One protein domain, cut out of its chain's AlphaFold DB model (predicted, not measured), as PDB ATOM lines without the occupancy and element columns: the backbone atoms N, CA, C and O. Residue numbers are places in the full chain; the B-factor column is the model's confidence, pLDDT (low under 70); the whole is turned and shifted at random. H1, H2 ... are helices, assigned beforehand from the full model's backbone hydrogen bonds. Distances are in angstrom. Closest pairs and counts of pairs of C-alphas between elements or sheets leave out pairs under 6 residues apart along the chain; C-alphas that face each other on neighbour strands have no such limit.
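This is residues 50 to 136 of the 167 residues of an uncharacterized protein of Pseudomonadales bacterium RIFCSPHIGHO2_02_FULL_60_43 (UniProt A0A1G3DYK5). Two helices, H1 and H3, pack together at a slant, H3 meeting H1 along residues 67 to 74, and long loops with little regular structure make up much of the rest. After H1 the chain folds back in residues 83 to 103, where a short stretch is paired in parallel with the first printed residues, and then reaches the small helix H2 just before H3. The printed part has 87 residues, with three named helices in the order H1, H2, H3 and no named strand. Its class is all helix, though just 36 of the 87 residues are in named elements. The whole is compact, with a radius of gyration of the C-alphas of 13.7 A, and spans 41 by 28 by 19 A.

Start at Leu 50: residues 50 to 51 pair with residues 97 to 98, parallel, in stretches too short to be named. Go on to H1, residues 66 to 82, and then look ahead to H3, residues 110 to 123: the two touch, and their closest C-alphas, those of Arg 71 and Val 120, are 5.2 A apart. H1 touches H3 with residues 67 to 74 alone. The lines of H1 and H3 stand at a steep tilt of 48 degrees and run the same way, with their centres 11.7 A apart. Between them in the chain comes H2, residues 104 to 108, which is close to H3 but not clearly touching it: their closest C-alphas, those of Thr 106 and Tyr 113, are 7.8 A apart. H2 is apart from H1. Along the backbones of H1, H2 and H3, every O i to N i+4 pair is within hydrogen-bond range.

Find C-alpha 66 at (11.869, 39.361, 80.215), where H1 begins; from there its 17 residues run 24.3 A to C-alpha 82 at (34.398, 30.291, 78.642). H2, residues 104 to 108, measures 6.1 A from first to last C-alpha. H3 begins at Met 110 and runs 19.8 A to C-alpha 123 at (20.776, 29.340, 85.925).

Look for the two C-alphas farthest apart at Gly 59 and Gly 91, with 42.5 A between them. The C-alphas of Leu 50 and Gln 136, the first and last printed, are 21.4 A apart. The printed part has no cut. The link from H1 to H2, with 21 residues, is long; the link from H2 to H3, with 1 residue, is tight. Residues 50 to 65 and 124 to 136 hold no named element. In the B-factor column the mean pLDDT of the printed part is 91.9, and the one residue under 70 is Trp 58.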
ATOM      1  N   LEU A  50      23.748  42.385  77.323       93.81
ATOM      2  CA  LEU A  50      22.329  42.083  77.507       93.81
ATOM      3  C   LEU A  50      21.468  43.335  77.291       93.81
ATOM      4  O   LEU A  50      21.824  44.428  77.728       93.81
ATOM      5  N   SER A  51      20.299  43.175  76.681       90.75
ATOM      6  CA  SER A  51      19.253  44.197  76.555       90.75
ATOM      7  C   SER A  51      17.924  43.647  77.063       90.75
ATOM      8  O   SER A  51      17.490  42.566  76.645       90.75
ATOM      9  N   ALA A  52      17.237  44.412  77.912       87.50
ATOM     10  CA  ALA A  52      15.887  44.078  78.366       87.50
ATOM     11  C   ALA A  52      14.821  44.168  77.254       87.50
ATOM     12  O   ALA A  52      13.703  43.691  77.452       87.50
ATOM     13  N   ASN A  53      15.165  44.723  76.081       84.19
ATOM     14  CA  ASN A  53      14.248  44.983  74.964       84.19
ATOM     15  C   ASN A  53      13.018  45.794  75.395       84.19
ATOM     16  O   ASN A  53      11.881  45.505  75.026       84.19
ATOM     17  N   ASP A  54      13.274  46.823  76.195       81.50
ATOM     18  CA  ASP A  54      12.281  47.585  76.938       81.50
ATOM     19  C   ASP A  54      12.142  49.041  76.471       81.50
ATOM     20  O   ASP A  54      11.459  49.825  77.118       81.50
ATOM     21  N   GLY A  55      12.716  49.411  75.324       74.81
ATOM     22  CA  GLY A  55      12.673  50.779  74.782       74.81
ATOM     23  C   GLY A  55      11.296  51.263  74.293       74.81
ATOM     24  O   GLY A  55      11.212  52.293  73.630       74.81
ATOM     25  N   LYS A  56      10.211  50.533  74.572       75.06
ATOM     26  CA  LYS A  56       8.852  50.869  74.133       75.06
ATOM     27  C   LYS A  56       8.138  51.711  75.191       75.06
ATOM     28  O   LYS A  56       7.884  51.241  76.296       75.06
ATOM     29  N   THR A  57       7.761  52.933  74.828       70.50
ATOM     30  CA  THR A  57       7.125  53.902  75.740       70.50
ATOM     31  C   THR A  57       5.605  54.010  75.580       70.50
ATOM     32  O   THR A  57       4.951  54.608  76.429       70.50
ATOM     33  N   TRP A  58       5.021  53.404  74.539       61.00
ATOM     34  CA  TRP A  58       3.584  53.477  74.240       61.00
ATOM     35  C   TRP A  58       2.937  52.086  74.108       61.00
ATOM     36  O   TRP A  58       3.571  51.144  73.633       61.00
ATOM     37  N   GLY A  59       1.671  51.938  74.513       74.81
ATOM     38  CA  GLY A  59       0.942  50.659  74.520       74.81
ATOM     39  C   GLY A  59       1.394  49.696  75.633       74.81
ATOM     40  O   GLY A  59       1.756  50.124  76.726       74.81
ATOM     41  N   ILE A  60       1.377  48.380  75.366       72.88
ATOM     42  CA  ILE A  60       1.907  47.367  76.302       72.88
ATOM     43  C   ILE A  60       3.429  47.525  76.384       72.88
ATOM     44  O   ILE A  60       4.128  47.272  75.398       72.88
ATOM     45  N   ASN A  61       3.908  47.945  77.553       76.25
ATOM     46  CA  ASN A  61       5.303  48.280  77.850       76.25
ATOM     47  C   ASN A  61       6.001  47.267  78.785       76.25
ATOM     48  O   ASN A  61       7.205  47.374  79.016       76.25
ATOM     49  N   GLY A  62       5.267  46.271  79.291       73.88
ATOM     50  CA  GLY A  62       5.805  45.109  80.001       73.88
ATOM     51  C   GLY A  62       5.997  43.897  79.083       73.88
ATOM     52  O   GLY A  62       5.306  43.748  78.076       73.88
ATOM     53  N   SER A  63       6.923  43.005  79.443       78.81
ATOM     54  CA  SER A  63       7.208  41.771  78.697       78.81
ATOM     55  C   SER A  63       7.081  40.536  79.585       78.81
ATOM     56  O   SER A  63       7.732  40.446  80.629       78.81
ATOM     57  N   LEU A  64       6.301  39.549  79.131       82.94
ATOM     58  CA  LEU A  64       6.232  38.210  79.739       82.94
ATOM     59  C   LEU A  64       7.497  37.378  79.473       82.94
ATOM     60  O   LEU A  64       7.745  36.389  80.152       82.94
ATOM     61  N   ARG A  65       8.320  37.785  78.497       86.56
ATOM     62  CA  ARG A  65       9.553  37.086  78.104       86.56
ATOM     63  C   ARG A  65      10.815  37.702  78.707       86.56
ATOM     64  O   ARG A  65      11.908  37.306  78.326       86.56
ATOM     65  N   ARG A  66      10.704  38.663  79.634       89.56
ATOM     66  CA  ARG A  66      11.869  39.361  80.215       89.56
ATOM     67  C   ARG A  66      12.919  38.399  80.781       89.56
ATOM     68  O   ARG A  66      14.096  38.542  80.465       89.56
ATOM     69  N   ARG A  67      12.488  37.378  81.533       94.06
ATOM     70  CA  ARG A  67      13.387  36.383  82.133       94.06
ATOM     71  C   ARG A  67      14.067  35.516  81.077       94.06
ATOM     72  O   ARG A  67      15.289  35.425  81.088       94.06
ATOM     73  N   SER A  68      13.308  34.908  80.163       94.62
ATOM     74  CA  SER A  68      13.889  34.049  79.120       94.62
ATOM     75  C   SER A  68      14.809  34.831  78.181       94.62
ATOM     76  O   SER A  68      15.911  34.381  77.906       94.62
ATOM     77  N   ASN A  69      14.428  36.050  77.794       94.00
ATOM     78  CA  ASN A  69      15.265  36.940  76.991       94.00
ATOM     79  C   ASN A  69      16.620  37.244  77.657       94.00
ATOM     80  O   ASN A  69      17.656  37.153  77.001       94.00
ATOM     81  N   LEU A  70      16.621  37.606  78.947       95.25
ATOM     82  CA  LEU A  70      17.862  37.880  79.677       95.25
ATOM     83  C   LEU A  70      18.690  36.608  79.888       95.25
ATOM     84  O   LEU A  70      19.906  36.654  79.731       95.25
ATOM     85  N   ARG A  71      18.044  35.467  80.164       97.50
ATOM     86  CA  ARG A  71      18.711  34.163  80.271       97.50
ATOM     87  C   ARG A  71      19.425  33.781  78.974       97.50
ATOM     88  O   ARG A  71      20.592  33.414  79.024       97.50
ATOM     89  N   ASP A  72      18.757  33.891  77.828       96.19
ATOM     90  CA  ASP A  72      19.323  33.509  76.527       96.19
ATOM     91  C   ASP A  72      20.522  34.388  76.151       96.19
ATOM     92  O   ASP A  72      21.534  33.898  75.646       96.19
ATOM     93  N   GLN A  73      20.429  35.695  76.417       96.00
ATOM     94  CA  GLN A  73      21.540  36.620  76.188       96.00
ATOM     95  C   GLN A  73      22.704  36.346  77.150       96.00
ATOM     96  O   GLN A  73      23.854  36.311  76.713       96.00
ATOM     97  N   LEU A  74      22.426  36.063  78.427       97.25
ATOM     98  CA  LEU A  74      23.473  35.724  79.388       97.25
ATOM     99  C   LEU A  74      24.130  34.373  79.090       97.25
ATOM    100  O   LEU A  74      25.333  34.244  79.268       97.25
ATOM    101  N   ALA A  75      23.389  33.390  78.575       97.50
ATOM    102  CA  ALA A  75      23.955  32.115  78.136       97.50
ATOM    103  C   ALA A  75      24.978  32.310  77.001       97.50
ATOM    104  O   ALA A  75      26.034  31.679  76.997       97.50
ATOM    105  N   ARG A  76      24.717  33.234  76.067       95.81
ATOM    106  CA  ARG A  76      25.690  33.611  75.025       95.81
ATOM    107  C   ARG A  76      26.898  34.328  75.620       95.81
ATOM    108  O   ARG A  76      28.024  34.034  75.229       95.81
ATOM    109  N   ALA A  77      26.688  35.228  76.579       95.44
ATOM    110  CA  ALA A  77      27.791  35.867  77.291       95.44
ATOM    111  C   ALA A  77      28.642  34.834  78.056       95.44
ATOM    112  O   ALA A  77      29.863  34.895  77.987       95.44
ATOM    113  N   ALA A  78      28.027  33.829  78.685       96.81
ATOM    114  CA  ALA A  78      28.727  32.728  79.350       96.81
ATOM    115  C   ALA A  78      29.611  31.926  78.380       96.81
ATOM    116  O   ALA A  78      30.739  31.581  78.720       96.81
ATOM    117  N   GLN A  79      29.149  31.698  77.144       96.12
ATOM    118  CA  GLN A  79      29.977  31.095  76.090       96.12
ATOM    119  C   GLN A  79      31.163  31.989  75.697       96.12
ATOM    120  O   GLN A  79      32.251  31.485  75.450       96.12
ATOM    121  N   GLN A  80      30.987  33.314  75.650       95.06
ATOM    122  CA  GLN A  80      32.099  34.243  75.396       95.06
ATOM    123  C   GLN A  80      33.103  34.263  76.559       95.06
ATOM    124  O   GLN A  80      34.307  34.364  76.337       95.06
ATOM    125  N   ILE A  81      32.622  34.129  77.798       96.06
ATOM    126  CA  ILE A  81      33.469  34.008  78.990       96.06
ATOM    127  C   ILE A  81      34.305  32.730  78.936       96.06
ATOM    128  O   ILE A  81      35.510  32.793  79.170       96.06
ATOM    129  N   SER A  82      33.700  31.583  78.610       95.62
ATOM    130  CA  SER A  82      34.398  30.291  78.642       95.62
ATOM    131  C   SER A  82      35.545  30.196  77.634       95.62
ATOM    132  O   SER A  82      36.514  29.484  77.882       95.62
ATOM    133  N   VAL A  83      35.470  30.948  76.532       96.19
ATOM    134  CA  VAL A  83      36.542  31.052  75.526       96.19
ATOM    135  C   VAL A  83      37.480  32.244  75.759       96.19
ATOM    136  O   VAL A  83      38.331  32.528  74.922       96.19
ATOM    137  N   GLY A  84      37.328  32.968  76.874       94.75
ATOM    138  CA  GLY A  84      38.189  34.097  77.240       94.75
ATOM    139  C   GLY A  84      37.996  35.361  76.393       94.75
ATOM    140  O   GLY A  84      38.871  36.223  76.377       94.75
ATOM    141  N   ALA A  85      36.869  35.500  75.688       92.00
ATOM    142  CA  ALA A  85      36.612  36.643  74.809       92.00
ATOM    143  C   ALA A  85      36.242  37.933  75.567       92.00
ATOM    144  O   ALA A  85      36.367  39.031  75.020       92.00
ATOM    145  N   LEU A  86      35.787  37.825  76.822       93.44
ATOM    146  CA  LEU A  86      35.466  38.980  77.663       93.44
ATOM    147  C   LEU A  86      36.598  39.266  78.663       93.44
ATOM    148  O   LEU A  86      37.044  38.351  79.355       93.44
ATOM    149  N   PRO A  87      37.067  40.523  78.778       94.56
ATOM    150  CA  PRO A  87      38.191  40.852  79.644       94.56
ATOM    151  C   PRO A  87      37.782  40.872  81.121       94.56
ATOM    152  O   PRO A  87      36.766  41.468  81.479       94.56
ATOM    153  N   ALA A  88      38.631  40.308  81.980       96.25
ATOM    154  CA  ALA A  88      38.538  40.513  83.421       96.25
ATOM    155  C   ALA A  88      39.058  41.908  83.824       96.25
ATOM    156  O   ALA A  88      39.981  42.450  83.209       96.25
ATOM    157  N   VAL A  89      38.465  42.480  84.870       96.75
ATOM    158  CA  VAL A  89      38.822  43.753  85.507       96.75
ATOM    159  C   VAL A  89      38.667  43.572  87.006       96.75
ATOM    160  O   VAL A  89      37.623  43.111  87.449       96.75
ATOM    161  N   ASP A  90      39.695  43.917  87.780       94.75
ATOM    162  CA  ASP A  90      39.662  43.853  89.248       94.75
ATOM    163  C   ASP A  90      39.185  42.478  89.787       94.75
ATOM    164  O   ASP A  90      38.486  42.390  90.790       94.75
ATOM    165  N   GLY A  91      39.557  41.389  89.098       94.69
ATOM    166  CA  GLY A  91      39.229  40.008  89.486       94.69
ATOM    167  C   GLY A  91      37.867  39.482  89.014       94.69
ATOM    168  O   GLY A  91      37.572  38.312  89.244       94.69
ATOM    169  N   VAL A  92      37.058  40.289  88.317       96.56
ATOM    170  CA  VAL A  92      35.726  39.899  87.815       96.56
ATOM    171  C   VAL A  92      35.595  40.138  86.312       96.56
ATOM    172  O   VAL A  92      36.325  40.943  85.742       96.56
ATOM    173  N   ILE A  93      34.651  39.470  85.644       97.69
ATOM    174  CA  ILE A  93      34.330  39.745  84.234       97.69
ATOM    175  C   ILE A  93      33.078  40.632  84.180       97.69
ATOM    176  O   ILE A  93      31.995  40.162  84.535       97.69
ATOM    177  N   PRO A  94      33.181  41.907  83.758       97.38
ATOM    178  CA  PRO A  94      32.039  42.812  83.741       97.38
ATOM    179  C   PRO A  94      31.065  42.469  82.612       97.38
ATOM    180  O   PRO A  94      31.464  42.381  81.449       97.38
ATOM    181  N   ILE A  95      29.779  42.382  82.954       97.19
ATOM    182  CA  ILE A  95      28.673  42.241  82.003       97.19
ATOM    183  C   ILE A  95      27.922  43.565  81.901       97.19
ATOM    184  O   ILE A  95      27.492  44.122  82.912       97.19
ATOM    185  N   VAL A  96      27.762  44.077  80.680       96.62
ATOM    186  CA  VAL A  96      27.071  45.344  80.420       96.62
ATOM    187  C   VAL A  96      25.612  45.077  80.064       96.62
ATOM    188  O   VAL A  96      25.311  44.383  79.093       96.62
ATOM    189  N   VAL A  97      24.692  45.647  80.842       95.50
ATOM    190  CA  VAL A  97      23.247  45.458  80.663       95.50
ATOM    191  C   VAL A  97      22.572  46.791  80.360       95.50
ATOM    192  O   VAL A  97      22.812  47.786  81.041       95.50
ATOM    193  N   THR A  98      21.708  46.810  79.346       92.81
ATOM    194  CA  THR A  98      20.918  47.982  78.957       92.81
ATOM    195  C   THR A  98      19.466  47.853  79.416       92.81
ATOM    196  O   THR A  98      18.780  46.887  79.069       92.81
ATOM    197  N   PHE A  99      19.002  48.896  80.107       92.12
ATOM    198  CA  PHE A  99      17.604  49.182  80.430       92.12
ATOM    199  C   PHE A  99      17.222  50.577  79.914       92.12
ATOM    200  O   PHE A  99      18.108  51.402  79.662       92.12
ATOM    201  N   HIS A 100      15.921  50.849  79.798       90.75
ATOM    202  CA  HIS A 100      15.382  52.166  79.454       90.75
ATOM    203  C   HIS A 100      14.435  52.648  80.557       90.75
ATOM    204  O   HIS A 100      13.310  52.174  80.693       90.75
ATOM    205  N   ASP A 101      14.885  53.623  81.340       85.06
ATOM    206  CA  ASP A 101      14.105  54.276  82.398       85.06
ATOM    207  C   ASP A 101      12.923  55.099  81.858       85.06
ATOM    208  O   ASP A 101      11.898  55.217  82.527       85.06
ATOM    209  N   LEU A 102      13.011  55.578  80.614       86.56
ATOM    210  CA  LEU A 102      11.889  56.191  79.896       86.56
ATOM    211  C   LEU A 102      10.677  55.257  79.746       86.56
ATOM    212  O   LEU A 102       9.574  55.742  79.498       86.56
ATOM    213  N   ASN A 103      10.845  53.938  79.890       87.06
ATOM    214  CA  ASN A 103       9.726  53.008  80.001       87.06
ATOM    215  C   ASN A 103       9.231  52.962  81.463       87.06
ATOM    216  O   ASN A 103       9.904  52.381  82.323       87.06
ATOM    217  N   PRO A 104       8.016  53.467  81.767       87.12
ATOM    218  CA  PRO A 104       7.511  53.520  83.141       87.12
ATOM    219  C   PRO A 104       7.318  52.141  83.781       87.12
ATOM    220  O   PRO A 104       7.268  52.019  85.006       87.12
ATOM    221  N   TYR A 105       7.149  51.087  82.978       89.69
ATOM    222  CA  TYR A 105       7.102  49.727  83.498       89.69
ATOM    223  C   TYR A 105       8.480  49.296  83.988       89.69
ATOM    224  O   TYR A 105       8.592  48.902  85.148       89.69
ATOM    225  N   THR A 106       9.526  49.432  83.165       88.69
ATOM    226  CA  THR A 106      10.901  49.115  83.578       88.69
ATOM    227  C   THR A 106      11.310  49.927  84.796       88.69
ATOM    228  O   THR A 106      11.770  49.339  85.771       88.69
ATOM    229  N   ALA A 107      11.069  51.241  84.796       90.50
ATOM    230  CA  ALA A 107      11.406  52.102  85.928       90.50
ATOM    231  C   ALA A 107      10.787  51.594  87.246       90.50
ATOM    232  O   ALA A 107      11.488  51.453  88.248       90.50
ATOM    233  N   ARG A 108       9.497  51.224  87.235       92.44
ATOM    234  CA  ARG A 108       8.794  50.697  88.422       92.44
ATOM    235  C   ARG A 108       9.230  49.291  88.839       92.44
ATOM    236  O   ARG A 108       9.066  48.935  90.001       92.44
ATOM    237  N   HIS A 109       9.786  48.504  87.920       92.31
ATOM    238  CA  HIS A 109      10.165  47.106  88.153       92.31
ATOM    239  C   HIS A 109      11.684  46.890  88.116       92.31
ATOM    240  O   HIS A 109      12.136  45.753  88.010       92.31
ATOM    241  N   MET A 110      12.496  47.948  88.230       93.75
ATOM    242  CA  MET A 110      13.959  47.848  88.138       93.75
ATOM    243  C   MET A 110      14.531  46.821  89.126       93.75
ATOM    244  O   MET A 110      15.339  45.981  88.745       93.75
ATOM    245  N   LYS A 111      14.042  46.805  90.374       94.56
ATOM    246  CA  LYS A 111      14.441  45.804  91.379       94.56
ATOM    247  C   LYS A 111      14.195  44.368  90.901       94.56
ATOM    248  O   LYS A 111      15.028  43.497  91.129       94.56
ATOM    249  N   GLU A 112      13.072  44.129  90.231       94.19
ATOM    250  CA  GLU A 112      12.736  42.817  89.675       94.19
ATOM    251  C   GLU A 112      13.684  42.445  88.528       94.19
ATOM    252  O   GLU A 112      14.195  41.330  88.495       94.19
ATOM    253  N   TYR A 113      13.982  43.384  87.625       94.62
ATOM    254  CA  TYR A 113      14.950  43.165  86.549       94.62
ATOM    255  C   TYR A 113      16.343  42.820  87.085       94.62
ATOM    256  O   TYR A 113      16.969  41.882  86.594       94.62
ATOM    257  N   LEU A 114      16.811  43.533  88.112       95.75
ATOM    258  CA  LEU A 114      18.094  43.245  88.750       95.75
ATOM    259  C   LEU A 114      18.098  41.870  89.432       95.75
ATOM    260  O   LEU A 114      19.077  41.140  89.299       95.75
ATOM    261  N   GLN A 115      17.006  41.473  90.094       96.69
ATOM    262  CA  GLN A 115      16.886  40.127  90.666       96.69
ATOM    263  C   GLN A 115      16.898  39.045  89.579       96.69
ATOM    264  O   GLN A 115      17.598  38.045  89.716       96.69
ATOM    265  N   ILE A 116      16.183  39.264  88.469       96.50
ATOM    266  CA  ILE A 116      16.190  38.350  87.324       96.50
ATOM    267  C   ILE A 116      17.617  38.133  86.818       96.50
ATOM    268  O   ILE A 116      17.960  36.992  86.532       96.50
ATOM    269  N   LEU A 117      18.451  39.177  86.729       97.44
ATOM    270  CA  LEU A 117      19.848  39.031  86.299       97.44
ATOM    271  C   LEU A 117      20.643  38.069  87.194       97.44
ATOM    272  O   LEU A 117      21.382  37.235  86.676       97.44
ATOM    273  N   LEU A 118      20.477  38.161  88.516       98.00
ATOM    274  CA  LEU A 118      21.160  37.279  89.468       98.00
ATOM    275  C   LEU A 118      20.666  35.836  89.347       98.00
ATOM    276  O   LEU A 118      21.467  34.902  89.294       98.00
ATOM    277  N   ASP A 119      19.350  35.656  89.248       97.94
ATOM    278  CA  ASP A 119      18.759  34.333  89.090       97.94
ATOM    279  C   ASP A 119      19.226  33.669  87.790       97.94
ATOM    280  O   ASP A 119      19.620  32.503  87.789       97.94
ATOM    281  N   VAL A 120      19.201  34.407  86.671       98.06
ATOM    282  CA  VAL A 120      19.592  33.840  85.379       98.06
ATOM    283  C   VAL A 120      21.102  33.632  85.273       98.06
ATOM    284  O   VAL A 120      21.516  32.744  84.536       98.06
ATOM    285  N   ALA A 121      21.927  34.374  86.023       98.00
ATOM    286  CA  ALA A 121      23.363  34.103  86.139       98.00
ATOM    287  C   ALA A 121      23.621  32.734  86.767       98.00
ATOM    288  O   ALA A 121      24.341  31.919  86.188       98.00
ATOM    289  N   LYS A 122      22.945  32.443  87.885       97.38
ATOM    290  CA  LYS A 122      22.984  31.119  88.514       97.38
ATOM    291  C   LYS A 122      22.491  30.032  87.559       97.38
ATOM    292  O   LYS A 122      23.135  28.995  87.426       97.38
ATOM    293  N   ASP A 123      21.380  30.283  86.870       97.88
ATOM    294  CA  ASP A 123      20.776  29.340  85.925       97.88
ATOM    295  C   ASP A 123      21.711  28.932  84.770       97.88
ATOM    296  O   ASP A 123      21.592  27.818  84.258       97.88
ATOM    297  N   VAL A 124      22.597  29.832  84.326       97.75
ATOM    298  CA  VAL A 124      23.570  29.565  83.248       97.75
ATOM    299  C   VAL A 124      24.960  29.197  83.780       97.75
ATOM    300  O   VAL A 124      25.915  29.131  83.010       97.75
ATOM    301  N   GLY A 125      25.078  28.932  85.085       96.75
ATOM    302  CA  GLY A 125      26.306  28.450  85.717       96.75
ATOM    303  C   GLY A 125      27.372  29.520  85.960       96.75
ATOM    304  O   GLY A 125      28.531  29.173  86.181       96.75
ATOM    305  N   LEU A 126      27.017  30.807  85.926       97.31
ATOM    306  CA  LEU A 126      27.943  31.891  86.247       97.31
ATOM    307  C   LEU A 126      27.930  32.194  87.746       97.31
ATOM    308  O   LEU A 126      26.876  32.351  88.362       97.31
ATOM    309  N   ALA A 127      29.123  32.337  88.320       96.50
ATOM    310  CA  ALA A 127      29.286  32.895  89.653       96.50
ATOM    311  C   ALA A 127      29.160  34.426  89.602       96.50
ATOM    312  O   ALA A 127      29.686  35.075  88.697       96.50
ATOM    313  N   THR A 128      28.485  35.003  90.594       97.12
ATOM    314  CA  THR A 128      28.410  36.453  90.793       97.12
ATOM    315  C   THR A 128      29.348  36.875  91.913       97.12
ATOM    316  O   THR A 128      29.487  36.157  92.905       97.12
ATOM    317  N   ASP A 129      29.950  38.056  91.785       96.12
ATOM    318  CA  ASP A 129      30.715  38.651  92.879       96.12
ATOM    319  C   ASP A 129      29.826  38.903  94.114       96.12
ATOM    320  O   ASP A 129      28.600  39.012  93.999       96.12
ATOM    321  N   LYS A 130      30.440  39.027  95.299       93.75
ATOM    322  CA  LYS A 130      29.738  39.415  96.536       93.75
ATOM    323  C   LYS A 130      29.008  40.750  96.377       93.75
ATOM    324  O   LYS A 130      27.956  40.944  96.983       93.75
ATOM    325  N   GLN A 131      29.554  41.649  95.561       94.94
ATOM    326  CA  GLN A 131      28.926  42.885  95.129       94.94
ATOM    327  C   GLN A 131      28.635  42.812  93.616       94.94
ATOM    328  O   GLN A 131      29.427  43.284  92.801       94.94
ATOM    329  N   PRO A 132      27.482  42.249  93.203       95.25
ATOM    330  CA  PRO A 132      27.186  42.000  91.788       95.25
ATOM    331  C   PRO A 132      26.927  43.275  90.970       95.25
ATOM    332  O   PRO A 132      26.923  43.230  89.741       95.25
ATOM    333  N   PHE A 133      26.720  44.415  91.635       96.50
ATOM    334  CA  PHE A 133      26.535  45.722  91.010       96.50
ATOM    335  C   PHE A 133      27.541  46.723  91.579       96.50
ATOM    336  O   PHE A 133      27.648  46.885  92.796       96.50
ATOM    337  N   TYR A 134      28.252  47.429  90.699       96.31
ATOM    338  CA  TYR A 134      29.241  48.428  91.100       96.31
ATOM    339  C   TYR A 134      28.603  49.549  91.930       96.31
ATOM    340  O   TYR A 134      27.717  50.253  91.453       96.31
ATOM    341  N   GLY A 135      29.100  49.747  93.154       94.44
ATOM    342  CA  GLY A 135      28.726  50.884  94.006       94.44
ATOM    343  C   GLY A 135      29.695  52.069  93.936       94.44
ATOM    344  O   GLY A 135      29.377  53.142  94.431       94.44
ATOM    345  N   GLN A 136      30.878  51.884  93.336       94.12
ATOM    346  CA  GLN A 136      31.935  52.896  93.272       94.12
ATOM    347  C   GLN A 136      32.156  53.372  91.836       94.12
ATOM    348  O   GLN A 136      32.393  52.561  90.937       94.12
TER     349      GLN A 136